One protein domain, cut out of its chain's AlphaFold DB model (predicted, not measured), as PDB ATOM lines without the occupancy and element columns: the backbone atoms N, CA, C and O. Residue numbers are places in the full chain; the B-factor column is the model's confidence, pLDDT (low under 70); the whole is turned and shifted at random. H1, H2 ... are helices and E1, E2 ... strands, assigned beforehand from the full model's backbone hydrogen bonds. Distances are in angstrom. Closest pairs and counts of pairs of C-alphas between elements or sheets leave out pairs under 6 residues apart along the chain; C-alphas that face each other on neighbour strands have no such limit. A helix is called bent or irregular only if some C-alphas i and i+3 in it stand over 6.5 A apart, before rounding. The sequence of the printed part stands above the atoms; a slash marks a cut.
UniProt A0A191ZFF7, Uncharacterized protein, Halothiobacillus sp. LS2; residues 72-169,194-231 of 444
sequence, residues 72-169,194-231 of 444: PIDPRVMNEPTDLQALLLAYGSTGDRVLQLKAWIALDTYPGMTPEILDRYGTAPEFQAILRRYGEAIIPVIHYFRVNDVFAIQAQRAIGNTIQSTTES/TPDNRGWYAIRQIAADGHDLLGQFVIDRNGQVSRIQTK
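This is residues 72 to 169 and 194 to 231 of the 444 residues of an uncharacterized protein of Halothiobacillus sp. LS2 (UniProt A0A191ZFF7). Picture a compact body of helices that cross one another round the bent helix H5, whose second arm, H5b, runs through the middle with H3 and H4 on one side and H7 on another; a small two-stranded hairpin, E1 and E2, packs on H5b, and one long helix, H6, sticks out from the body as an arm. The helical hairpin H2 and H3 lies at the end of the body away from H6, with short H1 beside H2. The printed part has 136 residues, with eight named helices, H1 to H8, followed by the strands E1 and E2, which form one antiparallel sheet of order E1 - E2; the class is mostly helix. The whole is only just loose, close to compact, with a radius of gyration of the C-alphas of 17.2 A, and it spans 61 by 38 by 23 A, H6 making much of that length.

Find C-alpha 75 at (-50.487, 2.996, 2.182), where H1 begins; it covers residues 75 to 79. H2 follows at residues 82 to 93, 16.1 A long, and H3 at residues 97 to 109, 18.0 A. H4 takes residues 114 to 121, 10.2 A. Next read residues 125 to 147, by their hydrogen bonds assigned as one helix, H5, but bent: C-alphas 133 and 136 are 9.6 A apart. Its arms are H5a, residues 125 to 133, 12.1 A, and H5b, residues 136 to 147, 18.0 A; H5b is itself irregular, with C-alphas 137 and 140 6.6 A apart. H6 runs from C-alpha 152 at (-25.312, 27.487, -22.422) to residue 169, 27.4 A; it is irregular, with C-alphas 160 and 163 7.0 A apart, and has a kink of 38 degrees near residue 162. After the cut come H7, residues 195 to 209, 20.8 A, and H8, residues 211 to 214, 4.8 A. E1 is residues 217 to 219 and E2 residues 225 to 227, each 6.9 A; E2 ends at C-alpha 227, (-40.557, 21.797, -24.502).

Start at H5, the hub, which touches four other helices. H5b touches H7 at a steep tilt of 42 degrees, opposite ways, the closest C-alphas being those of Arg 146 and Pro 195, 4.4 A apart. With residues 136 to 139 alone it touches H3 at a steep tilt of 58 degrees, the same way; the closest C-alphas, of Ala 106 and Glu 136, are 4.4 A apart. With residues 139 to 143 alone it touches H4, about perpendicular at 73 degrees, closest at the C-alphas of Thr 114 and Ile 139, 6.3 A. H8 only just touches H5b, with 3 pairs of C-alphas within 8 A, the closest Val 141 and Leu 214, 6.9 A. The closest C-alphas of H5b and E2 are those of Pro 140 and Val 225, 6.0 A apart. In the hairpin E1 and E2, N 218 and O 226 are within hydrogen-bond range at 2.9 A, as are N 226 and O 218 at 2.9 A. Farther out, H2 and H3 form a helical hairpin, opposite ways at a shallow tilt of 33 degrees, only just short of steep; the closest C-alphas are those of Tyr 91 and Gln 100, 5.1 A. H1 and H2 are close but not clearly touching, closest at the C-alphas of Val 77 and Gln 85, 7.0 A. Every O i to N i+4 pair is within hydrogen-bond range in H2, H3, H4, H5a and H7, against 6 of 8 in H5b, 0 of 1 in H1 with 2 of 2 O i to N i+3 pairs, and 2 of 14 in H6 with 2 of 15; H8 is too short for such a pair.

The C-alphas farthest apart, of Pro 72 and Glu 168, are 63.1 A apart. Residues 152 to 169, which belong to H6, stand free; the body without them spans 45 by 29 by 25 A. Residues 170 to 193 are not printed, and C-alphas 169 and 194 are 30.4 A apart across the cut. Of the links that are printed whole, none is long. The mean pLDDT of the printed part is 79.7, and it is under 70 at residues 149 to 169 and 229 to 231.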
ATOM      1  N   PRO A  72     -52.865   6.315   6.339       89.31
ATOM      2  CA  PRO A  72     -54.307   6.468   6.140       89.31
ATOM      3  C   PRO A  72     -54.686   7.291   4.901       89.31
ATOM      4  O   PRO A  72     -55.833   7.223   4.468       89.31
ATOM      5  N   ILE A  73     -53.765   8.102   4.366       83.88
ATOM      6  CA  ILE A  73     -53.958   8.857   3.120       83.88
ATOM      7  C   ILE A  73     -53.672   7.937   1.933       83.88
ATOM      8  O   ILE A  73     -54.519   7.791   1.057       83.88
ATOM      9  N   ASP A  74     -52.499   7.303   1.928       86.31
ATOM     10  CA  ASP A  74     -52.132   6.275   0.958       86.31
ATOM     11  C   ASP A  74     -51.114   5.303   1.589       86.31
ATOM     12  O   ASP A  74     -50.028   5.731   2.004       86.31
ATOM     13  N   PRO A  75     -51.412   3.993   1.650       89.44
ATOM     14  CA  PRO A  75     -50.487   2.996   2.182       89.44
ATOM     15  C   PRO A  75     -49.140   2.947   1.448       89.44
ATOM     16  O   PRO A  75     -48.131   2.570   2.047       89.44
ATOM     17  N   ARG A  76     -49.095   3.349   0.169       87.62
ATOM     18  CA  ARG A  76     -47.878   3.316  -0.658       87.62
ATOM     19  C   ARG A  76     -46.782   4.249  -0.147       87.62
ATOM     20  O   ARG A  76     -45.616   3.965  -0.400       87.62
ATOM     21  N   VAL A  77     -47.115   5.271   0.652       86.38
ATOM     22  CA  VAL A  77     -46.124   6.156   1.300       86.38
ATOM     23  C   VAL A  77     -45.110   5.360   2.126       86.38
ATOM     24  O   VAL A  77     -43.962   5.773   2.268       86.38
ATOM     25  N   MET A  78     -45.507   4.209   2.679       89.38
ATOM     26  CA  MET A  78     -44.618   3.398   3.518       89.38
ATOM     27  C   MET A  78     -43.463   2.766   2.735       89.38
ATOM     28  O   MET A  78     -42.469   2.375   3.350       89.38
ATOM     29  N   ASN A  79     -43.579   2.697   1.406       90.69
ATOM     30  CA  ASN A  79     -42.539   2.187   0.516       90.69
ATOM     31  C   ASN A  79     -41.499   3.258   0.154       90.69
ATOM     32  O   ASN A  79     -40.437   2.915  -0.360       90.69
ATOM     33  N   GLU A  80     -41.785   4.534   0.423       88.00
ATOM     34  CA  GLU A  80     -40.859   5.628   0.135       88.00
ATOM     35  C   GLU A  80     -39.667   5.633   1.106       88.00
ATOM     36  O   GLU A  80     -39.811   5.239   2.268       88.00
ATOM     37  N   PRO A  81     -38.496   6.143   0.687       88.75
ATOM     38  CA  PRO A  81     -37.368   6.405   1.573       88.75
ATOM     39  C   PRO A  81     -37.754   7.220   2.815       88.75
ATOM     40  O   PRO A  81     -38.558   8.154   2.754       88.75
ATOM     41  N   THR A  82     -37.122   6.923   3.951       84.62
ATOM     42  CA  THR A  82     -37.418   7.578   5.237       84.62
ATOM     43  C   THR A  82     -37.232   9.097   5.193       84.62
ATOM     44  O   THR A  82     -37.985   9.822   5.841       84.62
ATOM     45  N   ASP A  83     -36.294   9.599   4.388       82.75
ATOM     46  CA  ASP A  83     -36.096  11.038   4.184       82.75
ATOM     47  C   ASP A  83     -37.310  11.717   3.526       82.75
ATOM     48  O   ASP A  83     -37.711  12.806   3.945       82.75
ATOM     49  N   LEU A  84     -37.956  11.057   2.558       89.31
ATOM     50  CA  LEU A  84     -39.177  11.565   1.928       89.31
ATOM     51  C   LEU A  84     -40.380  11.457   2.864       89.31
ATOM     52  O   LEU A  84     -41.168  12.399   2.948       89.31
ATOM     53  N   GLN A  85     -40.488  10.371   3.637       89.38
ATOM     54  CA  GLN A  85     -41.504  10.259   4.690       89.38
ATOM     55  C   GLN A  85     -41.371  11.416   5.694       89.38
ATOM     56  O   GLN A  85     -42.365  12.060   6.035       89.38
ATOM     57  N   ALA A  86     -40.143  11.741   6.116       86.12
ATOM     58  CA  ALA A  86     -39.873  12.877   6.991       86.12
ATOM     59  C   ALA A  86     -40.266  14.208   6.338       86.12
ATOM     60  O   ALA A  86     -40.921  15.028   6.976       86.12
ATOM     61  N   LEU A  87     -39.919  14.426   5.069       87.88
ATOM     62  CA  LEU A  87     -40.282  15.649   4.354       87.88
ATOM     63  C   LEU A  87     -41.808  15.829   4.256       87.88
ATOM     64  O   LEU A  87     -42.327  16.902   4.567       87.88
ATOM     65  N   LEU A  88     -42.541  14.773   3.898       90.06
ATOM     66  CA  LEU A  88     -44.005  14.800   3.826       90.06
ATOM     67  C   LEU A  88     -44.635  15.057   5.200       90.06
ATOM     68  O   LEU A  88     -45.594  15.827   5.311       90.06
ATOM     69  N   LEU A  89     -44.097  14.456   6.264       86.00
ATOM     70  CA  LEU A  89     -44.519  14.757   7.633       86.00
ATOM     71  C   LEU A  89     -44.210  16.212   8.015       86.00
ATOM     72  O   LEU A  89     -45.026  16.840   8.694       86.00
ATOM     73  N   ALA A  90     -43.076  16.768   7.576       83.06
ATOM     74  CA  ALA A  90     -42.703  18.161   7.822       83.06
ATOM     75  C   ALA A  90     -43.703  19.137   7.181       83.06
ATOM     76  O   ALA A  90     -44.121  20.093   7.830       83.06
ATOM     77  N   TYR A  91     -44.165  18.861   5.956       87.38
ATOM     78  CA  TYR A  91     -45.211  19.663   5.308       87.38
ATOM     79  C   TYR A  91     -46.546  19.619   6.061       87.38
ATOM     80  O   TYR A  91     -47.215  20.637   6.202       87.38
ATOM     81  N   GLY A  92     -46.931  18.455   6.593       79.62
ATOM     82  CA  GLY A  92     -48.162  18.334   7.379       79.62
ATOM     83  C   GLY A  92     -48.075  18.985   8.763       79.62
ATOM     84  O   GLY A  92     -49.058  19.537   9.257       79.62
ATOM     85  N   SER A  93     -46.902  18.949   9.402       73.31
ATOM     86  CA  SER A  93     -46.712  19.448  10.774       73.31
ATOM     87  C   SER A  93     -46.652  20.974  10.878       73.31
ATOM     88  O   SER A  93     -46.980  21.513  11.934       73.31
ATOM     89  N   THR A  94     -46.352  21.684   9.788       72.94
ATOM     90  CA  THR A  94     -46.522  23.148   9.698       72.94
ATOM     91  C   THR A  94     -47.987  23.577   9.532       72.94
ATOM     92  O   THR A  94     -48.274  24.771   9.498       72.94
ATOM     93  N   GLY A  95     -48.924  22.622   9.469       75.31
ATOM     94  CA  GLY A  95     -50.349  22.868   9.240       75.31
ATOM     95  C   GLY A  95     -50.723  22.976   7.761       75.31
ATOM     96  O   GLY A  95     -51.890  23.193   7.438       75.31
ATOM     97  N   ASP A  96     -49.767  22.789   6.852       83.44
ATOM     98  CA  ASP A  96     -49.981  22.941   5.419       83.44
ATOM     99  C   ASP A  96     -50.310  21.614   4.732       83.44
ATOM    100  O   ASP A  96     -49.526  21.005   3.995       83.44
ATOM    101  N   ARG A  97     -51.542  21.163   4.969       88.50
ATOM    102  CA  ARG A  97     -52.052  19.926   4.373       88.50
ATOM    103  C   ARG A  97     -52.111  19.985   2.843       88.50
ATOM    104  O   ARG A  97     -52.012  18.949   2.194       88.50
ATOM    105  N   VAL A  98     -52.257  21.177   2.263       91.38
ATOM    106  CA  VAL A  98     -52.318  21.357   0.806       91.38
ATOM    107  C   VAL A  98     -50.964  21.052   0.179       91.38
ATOM    108  O   VAL A  98     -50.901  20.284  -0.778       91.38
ATOM    109  N   LEU A  99     -49.880  21.596   0.738       94.06
ATOM    110  CA  LEU A  99     -48.524  21.294   0.284       94.06
ATOM    111  C   LEU A  99     -48.192  19.807   0.437       94.06
ATOM    112  O   LEU A  99     -47.659  19.209  -0.494       94.06
ATOM    113  N   GLN A 100     -48.557  19.197   1.571       93.38
ATOM    114  CA  GLN A 100     -48.358  17.761   1.798       93.38
ATOM    115  C   GLN A 100     -49.059  16.909   0.730       93.38
ATOM    116  O   GLN A 100     -48.438  16.018   0.153       93.38
ATOM    117  N   LEU A 101     -50.332  17.190   0.439       92.19
ATOM    118  CA  LEU A 101     -51.091  16.453  -0.573       92.19
ATOM    119  C   LEU A 101     -50.543  16.687  -1.983       92.19
ATOM    120  O   LEU A 101     -50.442  15.740  -2.748       92.19
ATOM    121  N   LYS A 102     -50.135  17.914  -2.323       95.12
ATOM    122  CA  LYS A 102     -49.522  18.216  -3.628       95.12
ATOM    123  C   LYS A 102     -48.175  17.521  -3.811       95.12
ATOM    124  O   LYS A 102     -47.895  17.024  -4.895       95.12
ATOM    125  N   ALA A 103     -47.370  17.430  -2.754       95.19
ATOM    126  CA  ALA A 103     -46.139  16.649  -2.768       95.19
ATOM    127  C   ALA A 103     -46.416  15.148  -2.946       95.19
ATOM    128  O   ALA A 103     -45.703  14.480  -3.690       95.19
ATOM    129  N   TRP A 104     -47.474  14.626  -2.316       92.31
ATOM    130  CA  TRP A 104     -47.888  13.236  -2.508       92.31
ATOM    131  C   TRP A 104     -48.392  12.961  -3.930       92.31
ATOM    132  O   TRP A 104     -47.947  12.011  -4.564       92.31
ATOM    133  N   ILE A 105     -49.251  13.830  -4.470       93.75
ATOM    134  CA  ILE A 105     -49.727  13.735  -5.859       93.75
ATOM    135  C   ILE A 105     -48.546  13.783  -6.826       93.75
ATOM    136  O   ILE A 105     -48.503  13.012  -7.776       93.75
ATOM    137  N   ALA A 106     -47.555  14.639  -6.573       95.31
ATOM    138  CA  ALA A 106     -46.338  14.681  -7.370       95.31
ATOM    139  C   ALA A 106     -45.569  13.348  -7.350       95.31
ATOM    140  O   ALA A 106     -45.063  12.932  -8.393       95.31
ATOM    141  N   LEU A 107     -45.481  12.670  -6.198       93.38
ATOM    142  CA  LEU A 107     -44.829  11.360  -6.080       93.38
ATOM    143  C   LEU A 107     -45.592  10.278  -6.851       93.38
ATOM    144  O   LEU A 107     -44.969   9.508  -7.575       93.38
ATOM    145  N   ASP A 108     -46.922  10.265  -6.757       90.81
ATOM    146  CA  ASP A 108     -47.771   9.304  -7.475       90.81
ATOM    147  C   ASP A 108     -47.789   9.562  -8.993       90.81
ATOM    148  O   ASP A 108     -47.710   8.627  -9.786       90.81
ATOM    149  N   THR A 109     -47.815  10.833  -9.407       90.81
ATOM    150  CA  THR A 109     -47.891  11.228 -10.825       90.81
ATOM    151  C   THR A 109     -46.547  11.068 -11.538       90.81
ATOM    152  O   THR A 109     -46.501  10.626 -12.686       90.81
ATOM    153  N   TYR A 110     -45.438  11.416 -10.874       93.00
ATOM    154  CA  TYR A 110     -44.089  11.403 -11.456       93.00
ATOM    155  C   TYR A 110     -43.078  10.649 -10.572       93.00
ATOM    156  O   TYR A 110     -42.070  11.232 -10.153       93.00
ATOM    157  N   PRO A 111     -43.277   9.342 -10.316       91.12
ATOM    158  CA  PRO A 111     -42.450   8.571  -9.381       91.12
ATOM    159  C   PRO A 111     -40.971   8.497  -9.791       91.12
ATOM    160  O   PRO A 111     -40.102   8.345  -8.941       91.12
ATOM    161  N   GLY A 112     -40.661   8.650 -11.083       90.25
ATOM    162  CA  GLY A 112     -39.283   8.666 -11.587       90.25
ATOM    163  C   GLY A 112     -38.535   9.996 -11.421       90.25
ATOM    164  O   GLY A 112     -37.315  10.006 -11.535       90.25
ATOM    165  N   MET A 113     -39.232  11.112 -11.166       93.00
ATOM    166  CA  MET A 113     -38.631  12.460 -11.112       93.00
ATOM    167  C   MET A 113     -38.776  13.106  -9.733       93.00
ATOM    168  O   MET A 113     -37.856  13.762  -9.237       93.00
ATOM    169  N   THR A 114     -39.940  12.934  -9.108       95.56
ATOM    170  CA  THR A 114     -40.299  13.626  -7.870       95.56
ATOM    171  C   THR A 114     -39.380  13.296  -6.695       95.56
ATOM    172  O   THR A 114     -38.974  14.250  -6.031       95.56
ATOM    173  N   PRO A 115     -38.989  12.030  -6.428       92.62
ATOM    174  CA  PRO A 115     -38.092  11.710  -5.315       92.62
ATOM    175  C   PRO A 115     -36.791  12.517  -5.342       92.62
ATOM    176  O   PRO A 115     -36.398  13.097  -4.332       92.62
ATOM    177  N   GLU A 116     -36.157  12.623  -6.515       91.81
ATOM    178  CA  GLU A 116     -34.895  13.351  -6.665       91.81
ATOM    179  C   GLU A 116     -35.080  14.866  -6.490       91.81
ATOM    180  O   GLU A 116     -34.258  15.539  -5.866       91.81
ATOM    181  N   ILE A 117     -36.171  15.421  -7.025       94.69
ATOM    182  CA  ILE A 117     -36.479  16.850  -6.890       94.69
ATOM    183  C   ILE A 117     -36.797  17.202  -5.433       94.69
ATOM    184  O   ILE A 117     -36.321  18.222  -4.932       94.69
ATOM    185  N   LEU A 118     -37.566  16.364  -4.737       93.88
ATOM    186  CA  LEU A 118     -37.908  16.575  -3.332       93.88
ATOM    187  C   LEU A 118     -36.693  16.441  -2.411       93.88
ATOM    188  O   LEU A 118     -36.565  17.248  -1.491       93.88
ATOM    189  N   ASP A 119     -35.781  15.502  -2.671       89.25
ATOM    190  CA  ASP A 119     -34.536  15.370  -1.899       89.25
ATOM    191  C   ASP A 119     -33.673  16.641  -1.982       89.25
ATOM    192  O   ASP A 119     -33.134  17.110  -0.978       89.25
ATOM    193  N   ARG A 120     -33.586  17.254  -3.170       86.44
ATOM    194  CA  ARG A 120     -32.715  18.420  -3.402       86.44
ATOM    195  C   ARG A 120     -33.345  19.758  -3.037       86.44
ATOM    196  O   ARG A 120     -32.664  20.620  -2.487       86.44
ATOM    197  N   TYR A 121     -34.619  19.953  -3.375       89.88
ATOM    198  CA  TYR A 121     -35.288  21.256  -3.280       89.88
ATOM    199  C   TYR A 121     -36.460  21.266  -2.300       89.88
ATOM    200  O   TYR A 121     -36.930  22.337  -1.930       89.88
ATOM    201  N   GLY A 122     -36.929  20.105  -1.834       88.25
ATOM    202  CA  GLY A 122     -38.147  19.988  -1.032       88.25
ATOM    203  C   GLY A 122     -38.138  20.812   0.259       88.25
ATOM    204  O   GLY A 122     -39.179  21.301   0.708       88.25
ATOM    205  N   THR A 123     -36.976  21.040   0.863       87.62
ATOM    206  CA  THR A 123     -36.864  21.845   2.088       87.62
ATOM    207  C   THR A 123     -36.873  23.353   1.838       87.62
ATOM    208  O   THR A 123     -37.003  24.114   2.796       87.62
ATOM    209  N   ALA A 124     -36.726  23.797   0.589       83.50
ATOM    210  CA  ALA A 124     -36.620  25.207   0.248       83.50
ATOM    211  C   ALA A 124     -37.991  25.905   0.246       83.50
ATOM    212  O   ALA A 124     -38.937  25.385  -0.356       83.50
ATOM    213  N   PRO A 125     -38.123  27.090   0.865       86.44
ATOM    214  CA  PRO A 125     -39.391  27.813   0.906       86.44
ATOM    215  C   PRO A 125     -39.865  28.249  -0.488       86.44
ATOM    216  O   PRO A 125     -41.067  28.230  -0.748       86.44
ATOM    217  N   GLU A 126     -38.952  28.580  -1.402       81.69
ATOM    218  CA  GLU A 126     -39.270  28.959  -2.783       81.69
ATOM    219  C   GLU A 126     -39.889  27.783  -3.540       81.69
ATOM    220  O   GLU A 126     -40.927  27.933  -4.187       81.69
ATOM    221  N   PHE A 127     -39.296  26.592  -3.400       93.75
ATOM    222  CA  PHE A 127     -39.834  25.361  -3.972       93.75
ATOM    223  C   PHE A 127     -41.207  25.025  -3.376       93.75
ATOM    224  O   PHE A 127     -42.155  24.745  -4.105       93.75
ATOM    225  N   GLN A 128     -41.345  25.104  -2.051       94.44
ATOM    226  CA  GLN A 128     -42.621  24.853  -1.379       94.44
ATOM    227  C   GLN A 128     -43.706  25.838  -1.826       94.44
ATOM    228  O   GLN A 128     -44.859  25.444  -1.986       94.44
ATOM    229  N   ALA A 129     -43.357  27.106  -2.064       91.69
ATOM    230  CA  ALA A 129     -44.292  28.110  -2.556       91.69
ATOM    231  C   ALA A 129     -44.812  27.764  -3.958       91.69
ATOM    232  O   ALA A 129     -46.028  27.780  -4.174       91.69
ATOM    233  N   ILE A 130     -43.925  27.393  -4.889       94.75
ATOM    234  CA  ILE A 130     -44.347  27.002  -6.240       94.75
ATOM    235  C   ILE A 130     -45.076  25.653  -6.247       94.75
ATOM    236  O   ILE A 130     -46.062  25.520  -6.965       94.75
ATOM    237  N   LEU A 131     -44.684  24.689  -5.406       96.50
ATOM    238  CA  LEU A 131     -45.376  23.402  -5.284       96.50
ATOM    239  C   LEU A 131     -46.779  23.596  -4.718       96.50
ATOM    240  O   LEU A 131     -47.735  23.036  -5.242       96.50
ATOM    241  N   ARG A 132     -46.936  24.444  -3.699       95.56
ATOM    242  CA  ARG A 132     -48.248  24.798  -3.150       95.56
ATOM    243  C   ARG A 132     -49.138  25.449  -4.208       95.56
ATOM    244  O   ARG A 132     -50.314  25.103  -4.305       95.56
ATOM    245  N   ARG A 133     -48.586  26.379  -4.993       94.69
ATOM    246  CA  ARG A 133     -49.339  27.163  -5.980       94.69
ATOM    247  C   ARG A 133     -49.707  26.356  -7.223       94.69
ATOM    248  O   ARG A 133     -50.860  26.379  -7.636       94.69
ATOM    249  N   TYR A 134     -48.749  25.630  -7.790       94.94
ATOM    250  CA  TYR A 134     -48.874  24.996  -9.104       94.94
ATOM    251  C   TYR A 134     -48.984  23.466  -9.053       94.94
ATOM    252  O   TYR A 134     -49.300  22.850 -10.065       94.94
ATOM    253  N   GLY A 135     -48.793  22.848  -7.885       93.88
ATOM    254  CA  GLY A 135     -48.898  21.398  -7.719       93.88
ATOM    255  C   GLY A 135     -47.796  20.623  -8.438       93.88
ATOM    256  O   GLY A 135     -46.698  21.121  -8.668       93.88
ATOM    257  N   GLU A 136     -48.114  19.387  -8.791       94.75
ATOM    258  CA  GLU A 136     -47.253  18.414  -9.455       94.75
ATOM    259  C   GLU A 136     -46.730  18.876 -10.823       94.75
ATOM    260  O   GLU A 136     -45.666  18.435 -11.251       94.75
ATOM    261  N   ALA A 137     -47.415  19.813 -11.488       93.50
ATOM    262  CA  ALA A 137     -47.040  20.315 -12.812       93.50
ATOM    263  C   ALA A 137     -45.646  20.972 -12.863       93.50
ATOM    264  O   ALA A 137     -45.072  21.109 -13.941       93.50
ATOM    265  N   ILE A 138     -45.074  21.362 -11.718       96.19
ATOM    266  CA  ILE A 138     -43.716  21.926 -11.660       96.19
ATOM    267  C   ILE A 138     -42.621  20.870 -11.848       96.19
ATOM    268  O   ILE A 138     -41.516  21.207 -12.273       96.19
ATOM    269  N   ILE A 139     -42.899  19.605 -11.509       96.88
ATOM    270  CA  ILE A 139     -41.888  18.542 -11.442       96.88
ATOM    271  C   ILE A 139     -41.234  18.294 -12.807       96.88
ATOM    272  O   ILE A 139     -40.002  18.342 -12.874       96.88
ATOM    273  N   PRO A 140     -41.991  18.111 -13.909       94.06
ATOM    274  CA  PRO A 140     -41.403  17.864 -15.224       94.06
ATOM    275  C   PRO A 140     -40.528  19.028 -15.692       94.06
ATOM    276  O   PRO A 140     -39.470  18.817 -16.278       94.06
ATOM    277  N   VAL A 141     -40.937  20.264 -15.393       92.12
ATOM    278  CA  VAL A 141     -40.202  21.474 -15.779       92.12
ATOM    279  C   VAL A 141     -38.862  21.538 -15.059       92.12
ATOM    280  O   VAL A 141     -37.823  21.677 -15.701       92.12
ATOM    281  N   ILE A 142     -38.859  21.373 -13.735       91.69
ATOM    282  CA  ILE A 142     -37.618  21.367 -12.952       91.69
ATOM    283  C   ILE A 142     -36.711  20.229 -13.428       91.69
ATOM    284  O   ILE A 142     -35.525  20.456 -13.658       91.69
ATOM    285  N   HIS A 143     -37.263  19.034 -13.649       93.25
ATOM    286  CA  HIS A 143     -36.510  17.895 -14.171       93.25
ATOM    287  C   HIS A 143     -35.870  18.206 -15.534       93.25
ATOM    288  O   HIS A 143     -34.673  17.982 -15.716       93.25
ATOM    289  N   TYR A 144     -36.626  18.802 -16.464       89.31
ATOM    290  CA  TYR A 144     -36.128  19.181 -17.784       89.31
ATOM    291  C   TYR A 144     -34.901  20.092 -17.695       89.31
ATOM    292  O   TYR A 144     -33.890  19.813 -18.332       89.31
ATOM    293  N   PHE A 145     -34.956  21.155 -16.891       86.88
ATOM    294  CA  PHE A 145     -33.824  22.074 -16.743       86.88
ATOM    295  C   PHE A 145     -32.603  21.415 -16.096       86.88
ATOM    296  O   PHE A 145     -31.474  21.777 -16.410       86.88
ATOM    297  N   ARG A 146     -32.797  20.438 -15.206       88.62
ATOM    298  CA  ARG A 146     -31.673  19.718 -14.596       88.62
ATOM    299  C   ARG A 146     -30.943  18.843 -15.607       88.62
ATOM    300  O   ARG A 146     -29.714  18.843 -15.623       88.62
ATOM    301  N   VAL A 147     -31.684  18.134 -16.454       85.50
ATOM    302  CA  VAL A 147     -31.112  17.171 -17.407       85.50
ATOM    303  C   VAL A 147     -30.625  17.841 -18.699       85.50
ATOM    304  O   VAL A 147     -29.676  17.357 -19.304       85.50
ATOM    305  N   ASN A 148     -31.220  18.964 -19.106       78.50
ATOM    306  CA  ASN A 148     -30.862  19.659 -20.344       78.50
ATOM    307  C   ASN A 148     -29.987  20.892 -20.077       78.50
ATOM    308  O   ASN A 148     -30.287  21.701 -19.199       78.50
ATOM    309  N   ASP A 149     -28.957  21.097 -20.900       63.56
ATOM    310  CA  ASP A 149     -28.109  22.293 -20.860       63.56
ATOM    311  C   ASP A 149     -28.824  23.487 -21.513       63.56
ATOM    312  O   ASP A 149     -28.575  23.882 -22.650       63.56
ATOM    313  N   VAL A 150     -29.777  24.070 -20.789       59.78
ATOM    314  CA  VAL A 150     -30.541  25.249 -21.241       59.78
ATOM    315  C   VAL A 150     -29.780  26.559 -20.992       59.78
ATOM    316  O   VAL A 150     -30.117  27.597 -21.566       59.78
ATOM    317  N   PHE A 151     -28.751  26.520 -20.137       46.09
ATOM    318  CA  PHE A 151     -28.009  27.694 -19.677       46.09
ATOM    319  C   PHE A 151     -26.925  28.145 -20.665       46.09
ATOM    320  O   PHE A 151     -26.671  29.347 -20.789       46.09
ATOM    321  N   ALA A 152     -26.362  27.210 -21.441       43.22
ATOM    322  CA  ALA A 152     -25.312  27.487 -22.422       43.22
ATOM    323  C   ALA A 152     -25.706  28.577 -23.442       43.22
ATOM    324  O   ALA A 152     -24.859  29.361 -23.860       43.22
ATOM    325  N   ILE A 153     -26.996  28.708 -23.783       45.78
ATOM    326  CA  ILE A 153     -27.465  29.679 -24.789       45.78
ATOM    327  C   ILE A 153     -27.710  31.087 -24.202       45.78
ATOM    328  O   ILE A 153     -27.557  32.081 -24.914       45.78
ATOM    329  N   GLN A 154     -28.043  31.215 -22.909       44.03
ATOM    330  CA  GLN A 154     -28.307  32.523 -22.275       44.03
ATOM    331  C   GLN A 154     -27.076  33.111 -21.571       44.03
ATOM    332  O   GLN A 154     -26.842  34.320 -21.650       44.03
ATOM    333  N   ALA A 155     -26.231  32.273 -20.959       42.19
ATOM    334  CA  ALA A 155     -24.996  32.722 -20.314       42.19
ATOM    335  C   ALA A 155     -24.019  33.357 -21.314       42.19
ATOM    336  O   ALA A 155     -23.397  34.371 -21.010       42.19
ATOM    337  N   GLN A 156     -23.953  32.832 -22.541       42.03
ATOM    338  CA  GLN A 156     -23.074  33.361 -23.583       42.03
ATOM    339  C   GLN A 156     -23.452  34.793 -24.021       42.03
ATOM    340  O   GLN A 156     -22.588  35.532 -24.488       42.03
ATOM    341  N   ARG A 157     -24.708  35.226 -23.819       40.84
ATOM    342  CA  ARG A 157     -25.172  36.591 -24.146       40.84
ATOM    343  C   ARG A 157     -25.139  37.546 -22.951       40.84
ATOM    344  O   ARG A 157     -24.857  38.725 -23.137       40.84
ATOM    345  N   ALA A 158     -25.353  37.049 -21.731       43.41
ATOM    346  CA  ALA A 158     -25.234  37.853 -20.509       43.41
ATOM    347  C   ALA A 158     -23.767  38.166 -20.139       43.41
ATOM    348  O   ALA A 158     -23.482  39.215 -19.561       43.41
ATOM    349  N   ILE A 159     -22.829  37.286 -20.506       41.84
ATOM    350  CA  ILE A 159     -21.385  37.466 -20.268       41.84
ATOM    351  C   ILE A 159     -20.751  38.416 -21.299       41.84
ATOM    352  O   ILE A 159     -19.797  39.118 -20.968       41.84
ATOM    353  N   GLY A 160     -21.305  38.499 -22.515       40.91
ATOM    354  CA  GLY A 160     -20.761  39.330 -23.595       40.91
ATOM    355  C   GLY A 160     -20.827  40.842 -23.351       40.91
ATOM    356  O   GLY A 160     -19.961  41.554 -23.845       40.91
ATOM    357  N   ASN A 161     -21.791  41.334 -22.560       45.25
ATOM    358  CA  ASN A 161     -22.067  42.778 -22.484       45.25
ATOM    359  C   ASN A 161     -21.899  43.412 -21.089       45.25
ATOM    360  O   ASN A 161     -21.826  44.635 -20.995       45.25
ATOM    361  N   THR A 162     -21.801  42.628 -20.008       42.44
ATOM    362  CA  THR A 162     -21.848  43.176 -18.628       42.44
ATOM    363  C   THR A 162     -20.518  43.079 -17.867       42.44
ATOM    364  O   THR A 162     -20.336  43.747 -16.847       42.44
ATOM    365  N   ILE A 163     -19.558  42.279 -18.350       40.25
ATOM    366  CA  ILE A 163     -18.282  42.076 -17.642       40.25
ATOM    367  C   ILE A 163     -17.252  43.166 -17.964       40.25
ATOM    368  O   ILE A 163     -16.490  43.542 -17.082       40.25
ATOM    369  N   GLN A 164     -17.243  43.744 -19.168       44.03
ATOM    370  CA  GLN A 164     -16.201  44.720 -19.523       44.03
ATOM    371  C   GLN A 164     -16.385  46.099 -18.861       44.03
ATOM    372  O   GLN A 164     -15.398  46.721 -18.478       44.03
ATOM    373  N   SER A 165     -17.617  46.566 -18.623       43.06
ATOM    374  CA  SER A 165     -17.856  47.913 -18.064       43.06
ATOM    375  C   SER A 165     -17.735  47.996 -16.534       43.06
ATOM    376  O   SER A 165     -17.407  49.052 -15.980       43.06
ATOM    377  N   THR A 166     -17.956  46.885 -15.826       43.78
ATOM    378  CA  THR A 166     -17.926  46.840 -14.355       43.78
ATOM    379  C   THR A 166     -16.526  46.579 -13.807       43.78
ATOM    380  O   THR A 166     -16.156  47.154 -12.780       43.78
ATOM    381  N   THR A 167     -15.697  45.803 -14.513       47.78
ATOM    382  CA  THR A 167     -14.320  45.545 -14.078       47.78
ATOM    383  C   THR A 167     -13.426  46.769 -14.215       47.78
ATOM    384  O   THR A 167     -12.589  46.989 -13.349       47.78
ATOM    385  N   GLU A 168     -13.600  47.605 -15.241       51.62
ATOM    386  CA  GLU A 168     -12.769  48.805 -15.409       51.62
ATOM    387  C   GLU A 168     -13.099  49.896 -14.386       51.62
ATOM    388  O   GLU A 168     -12.198  50.550 -13.859       51.62
ATOM    389  N   SER A 169     -14.382  50.054 -14.057       50.12
ATOM    390  CA  SER A 169     -14.851  51.037 -13.077       50.12
ATOM    391  C   SER A 169     -14.447  50.645 -11.653       50.12
ATOM    392  O   SER A 169     -13.943  51.482 -10.908       50.12
ATOM    393  N   THR A 194     -24.079  23.494 -13.283       78.75
ATOM    394  CA  THR A 194     -24.370  22.212 -12.664       78.75
ATOM    395  C   THR A 194     -25.859  21.931 -12.811       78.75
ATOM    396  O   THR A 194     -26.668  22.867 -12.750       78.75
ATOM    397  N   PRO A 195     -26.255  20.649 -12.911       81.88
ATOM    398  CA  PRO A 195     -27.662  20.258 -12.901       81.88
ATOM    399  C   PRO A 195     -28.448  20.920 -11.762       81.88
ATOM    400  O   PRO A 195     -29.569  21.381 -11.959       81.88
ATOM    401  N   ASP A 196     -27.835  21.048 -10.583       78.00
ATOM    402  CA  ASP A 196     -28.496  21.615  -9.413       78.00
ATOM    403  C   ASP A 196     -28.744  23.129  -9.539       78.00
ATOM    404  O   ASP A 196     -29.841  23.595  -9.207       78.00
ATOM    405  N   ASN A 197     -27.788  23.886 -10.094       77.94
ATOM    406  CA  ASN A 197     -27.952  25.315 -10.388       77.94
ATOM    407  C   ASN A 197     -29.035  25.561 -11.448       77.94
ATOM    408  O   ASN A 197     -29.799  26.527 -11.339       77.94
ATOM    409  N   ARG A 198     -29.155  24.670 -12.440       80.94
ATOM    410  CA  ARG A 198     -30.215  24.750 -13.453       80.94
ATOM    411  C   ARG A 198     -31.602  24.470 -12.882       80.94
ATOM    412  O   ARG A 198     -32.552  25.164 -13.238       80.94
ATOM    413  N   GLY A 199     -31.731  23.523 -11.953       82.88
ATOM    414  CA  GLY A 199     -32.996  23.307 -11.246       82.88
ATOM    415  C   GLY A 199     -33.414  24.525 -10.415       82.88
ATOM    416  O   GLY A 199     -34.575  24.930 -10.454       82.88
ATOM    417  N   TRP A 200     -32.466  25.199  -9.756       83.31
ATOM    418  CA  TRP A 200     -32.735  26.469  -9.069       83.31
ATOM    419  C   TRP A 200     -33.161  27.595 -10.014       83.31
ATOM    420  O   TRP A 200     -34.031  28.395  -9.663       83.31
ATOM    421  N   TYR A 201     -32.572  27.664 -11.209       81.25
ATOM    422  CA  TYR A 201     -33.032  28.583 -12.249       81.25
ATOM    423  C   TYR A 201     -34.486  28.288 -12.643       81.25
ATOM    424  O   TYR A 201     -35.298  29.209 -12.666       81.25
ATOM    425  N   ALA A 202     -34.839  27.016 -12.851       85.69
ATOM    426  CA  ALA A 202     -36.210  26.619 -13.163       85.69
ATOM    427  C   ALA A 202     -37.200  27.020 -12.062       85.69
ATOM    428  O   ALA A 202     -38.248  27.576 -12.368       85.69
ATOM    429  N   ILE A 203     -36.859  26.806 -10.787       83.94
ATOM    430  CA  ILE A 203     -37.706  27.199  -9.646       83.94
ATOM    431  C   ILE A 203     -37.998  28.705  -9.674       83.94
ATOM    432  O   ILE A 203     -39.151  29.110  -9.525       83.94
ATOM    433  N   ARG A 204     -36.975  29.535  -9.920       84.69
ATOM    434  CA  ARG A 204     -37.151  30.991 -10.045       84.69
ATOM    435  C   ARG A 204     -37.989  31.368 -11.264       84.69
ATOM    436  O   ARG A 204     -38.869  32.213 -11.143       84.69
ATOM    437  N   GLN A 205     -37.758  30.724 -12.406       81.75
ATOM    438  CA  GLN A 205     -38.525  30.998 -13.620       81.75
ATOM    439  C   GLN A 205     -40.000  30.610 -13.453       81.75
ATOM    440  O   GLN A 205     -40.877  31.362 -13.854       81.75
ATOM    441  N   ILE A 206     -40.296  29.483 -12.797       84.88
ATOM    442  CA  ILE A 206     -41.670  29.072 -12.467       84.88
ATOM    443  C   ILE A 206     -42.321  30.079 -11.515       84.88
ATOM    444  O   ILE A 206     -43.499  30.387 -11.666       84.88
ATOM    445  N   ALA A 207     -41.579  30.603 -10.538       80.94
ATOM    446  CA  ALA A 207     -42.108  31.614  -9.628       80.94
ATOM    447  C   ALA A 207     -42.464  32.930 -10.348       80.94
ATOM    448  O   ALA A 207     -43.454  33.561  -9.978       80.94
ATOM    449  N   ALA A 208     -41.683  33.317 -11.364       78.75
ATOM    450  CA  ALA A 208     -41.896  34.528 -12.154       78.75
ATOM    451  C   ALA A 208     -43.004  34.368 -13.211       78.75
ATOM    452  O   ALA A 208     -43.934  35.172 -13.252       78.75
ATOM    453  N   ASP A 209     -42.933  33.311 -14.023       78.50
ATOM    454  CA  ASP A 209     -43.779  33.136 -15.213       78.50
ATOM    455  C   ASP A 209     -45.014  32.259 -14.948       78.50
ATOM    456  O   ASP A 209     -46.005  32.306 -15.677       78.50
ATOM    457  N   GLY A 210     -44.969  31.413 -13.916       86.25
ATOM    458  CA  GLY A 210     -46.071  30.533 -13.546       86.25
ATOM    459  C   GLY A 210     -46.578  29.666 -14.700       86.25
ATOM    460  O   GLY A 210     -45.813  28.956 -15.354       86.25
ATOM    461  N   HIS A 211     -47.891  29.711 -14.942       85.69
ATOM    462  CA  HIS A 211     -48.564  28.870 -15.935       85.69
ATOM    463  C   HIS A 211     -48.078  29.097 -17.373       85.69
ATOM    464  O   HIS A 211     -48.105  28.145 -18.151       85.69
ATOM    465  N   ASP A 212     -47.575  30.288 -17.708       81.44
ATOM    466  CA  ASP A 212     -47.055  30.578 -19.049       81.44
ATOM    467  C   ASP A 212     -45.815  29.747 -19.361       81.44
ATOM    468  O   ASP A 212     -45.617  29.320 -20.501       81.44
ATOM    469  N   LEU A 213     -44.982  29.492 -18.350       83.88
ATOM    470  CA  LEU A 213     -43.853  28.583 -18.475       83.88
ATOM    471  C   LEU A 213     -44.317  27.129 -18.441       83.88
ATOM    472  O   LEU A 213     -43.898  26.350 -19.291       83.88
ATOM    473  N   LEU A 214     -45.186  26.762 -17.491       85.25
ATOM    474  CA  LEU A 214     -45.649  25.375 -17.333       85.25
ATOM    475  C   LEU A 214     -46.333  24.852 -18.605       85.25
ATOM    476  O   LEU A 214     -46.083  23.720 -19.010       85.25
ATOM    477  N   GLY A 215     -47.120  25.692 -19.283       82.56
ATOM    478  CA  GLY A 215     -47.807  25.350 -20.532       82.56
ATOM    479  C   GLY A 215     -46.882  25.095 -21.728       82.56
ATOM    480  O   GLY A 215     -47.346  24.636 -22.769       82.56
ATOM    481  N   GLN A 216     -45.579  25.365 -21.604       81.75
ATOM    482  CA  GLN A 216     -44.592  25.078 -22.647       81.75
ATOM    483  C   GLN A 216     -44.027  23.663 -22.549       81.75
ATOM    484  O   GLN A 216     -43.248  23.282 -23.419       81.75
ATOM    485  N   PHE A 217     -44.367  22.894 -21.515       84.62
ATOM    486  CA  PHE A 217     -43.827  21.556 -21.303       84.62
ATOM    487  C   PHE A 217     -44.908  20.500 -21.477       84.62
ATOM    488  O   PHE A 217     -46.016  20.623 -20.963       84.62
ATOM    489  N   VAL A 218     -44.563  19.443 -22.207       83.06
ATOM    490  CA  VAL A 218     -45.423  18.280 -22.426       83.06
ATOM    491  C   VAL A 218     -44.617  17.023 -22.165       83.06
ATOM    492  O   VAL A 218     -43.447  16.924 -22.544       83.06
ATOM    493  N   ILE A 219     -45.265  16.062 -21.518       81.44
ATOM    494  CA  ILE A 219     -44.710  14.740 -21.261       81.44
ATOM    495  C   ILE A 219     -45.192  13.813 -22.369       81.44
ATOM    496  O   ILE A 219     -46.388  13.754 -22.664       81.44
ATOM    497  N   ASP A 220     -44.259  13.125 -23.015       78.81
ATOM    498  CA  ASP A 220     -44.581  12.154 -24.051       78.81
ATOM    499  C   ASP A 220     -45.071  10.818 -23.456       78.81
ATOM    500  O   ASP A 220     -45.096  10.603 -22.243       78.81
ATOM    501  N   ARG A 221     -45.453   9.872 -24.323       74.75
ATOM    502  CA  ARG A 221     -45.897   8.531 -23.888       74.75
ATOM    503  C   ARG A 221     -44.794   7.720 -23.199       74.75
ATOM    504  O   ARG A 221     -45.102   6.719 -22.562       74.75
ATOM    505  N   ASN A 222     -43.537   8.134 -23.339       70.88
ATOM    506  CA  ASN A 222     -42.370   7.480 -22.762       70.88
ATOM    507  C   ASN A 222     -41.994   8.089 -21.398       70.88
ATOM    508  O   ASN A 222     -40.984   7.698 -20.817       70.88
ATOM    509  N   GLY A 223     -42.775   9.055 -20.895       76.00
ATOM    510  CA  GLY A 223     -42.491   9.767 -19.651       76.00
ATOM    511  C   GLY A 223     -41.383  10.814 -19.781       76.00
ATOM    512  O   GLY A 223     -40.922  11.333 -18.765       76.00
ATOM    513  N   GLN A 224     -40.945  11.136 -21.000       81.00
ATOM    514  CA  GLN A 224     -39.916  12.136 -21.250       81.00
ATOM    515  C   GLN A 224     -40.526  13.524 -21.389       81.00
ATOM    516  O   GLN A 224     -41.577  13.718 -22.001       81.00
ATOM    517  N   VAL A 225     -39.838  14.510 -20.818       82.50
ATOM    518  CA  VAL A 225     -40.287  15.903 -20.833       82.50
ATOM    519  C   VAL A 225     -39.732  16.599 -22.067       82.50
ATOM    520  O   VAL A 225     -38.522  16.633 -22.278       82.50
ATOM    521  N   SER A 226     -40.612  17.208 -22.856       79.25
ATOM    522  CA  SER A 226     -40.253  18.010 -24.024       79.25
ATOM    523  C   SER A 226     -40.810  19.424 -23.890       79.25
ATOM    524  O   SER A 226     -41.870  19.637 -23.300       79.25
ATOM    525  N   ARG A 227     -40.090  20.409 -24.435       79.81
ATOM    526  CA  ARG A 227     -40.557  21.797 -24.502       79.81
ATOM    527  C   ARG A 227     -41.152  22.077 -25.883       79.81
ATOM    528  O   ARG A 227     -40.475  21.883 -26.892       79.81
ATOM    529  N   ILE A 228     -42.383  22.578 -25.939       73.25
ATOM    530  CA  ILE A 228     -43.040  23.031 -27.169       73.25
ATOM    531  C   ILE A 228     -42.325  24.301 -27.654       73.25
ATOM    532  O   ILE A 228     -42.506  25.381 -27.094       73.25
ATOM    533  N   GLN A 229     -41.500  24.193 -28.699       56.44
ATOM    534  CA  GLN A 229     -40.752  25.335 -29.252       56.44
ATOM    535  C   GLN A 229     -41.547  26.162 -30.285       56.44
ATOM    536  O   GLN A 229     -41.082  27.201 -30.750       56.44
ATOM    537  N   THR A 230     -42.747  25.726 -30.676       46.72
ATOM    538  CA  THR A 230     -43.270  26.025 -32.019       46.72
ATOM    539  C   THR A 230     -43.895  27.415 -32.240       46.72
ATOM    540  O   THR A 230     -44.287  27.682 -33.369       46.72
ATOM    541  N   LYS A 231     -43.997  28.340 -31.267       43.62
ATOM    542  CA  LYS A 231     -44.636  29.665 -31.519       43.62
ATOM    543  C   LYS A 231     -44.131  30.863 -30.690       43.62
ATOM    544  O   LYS A 231     -44.944  31.645 -30.219       43.62
TER     545      LYS A 231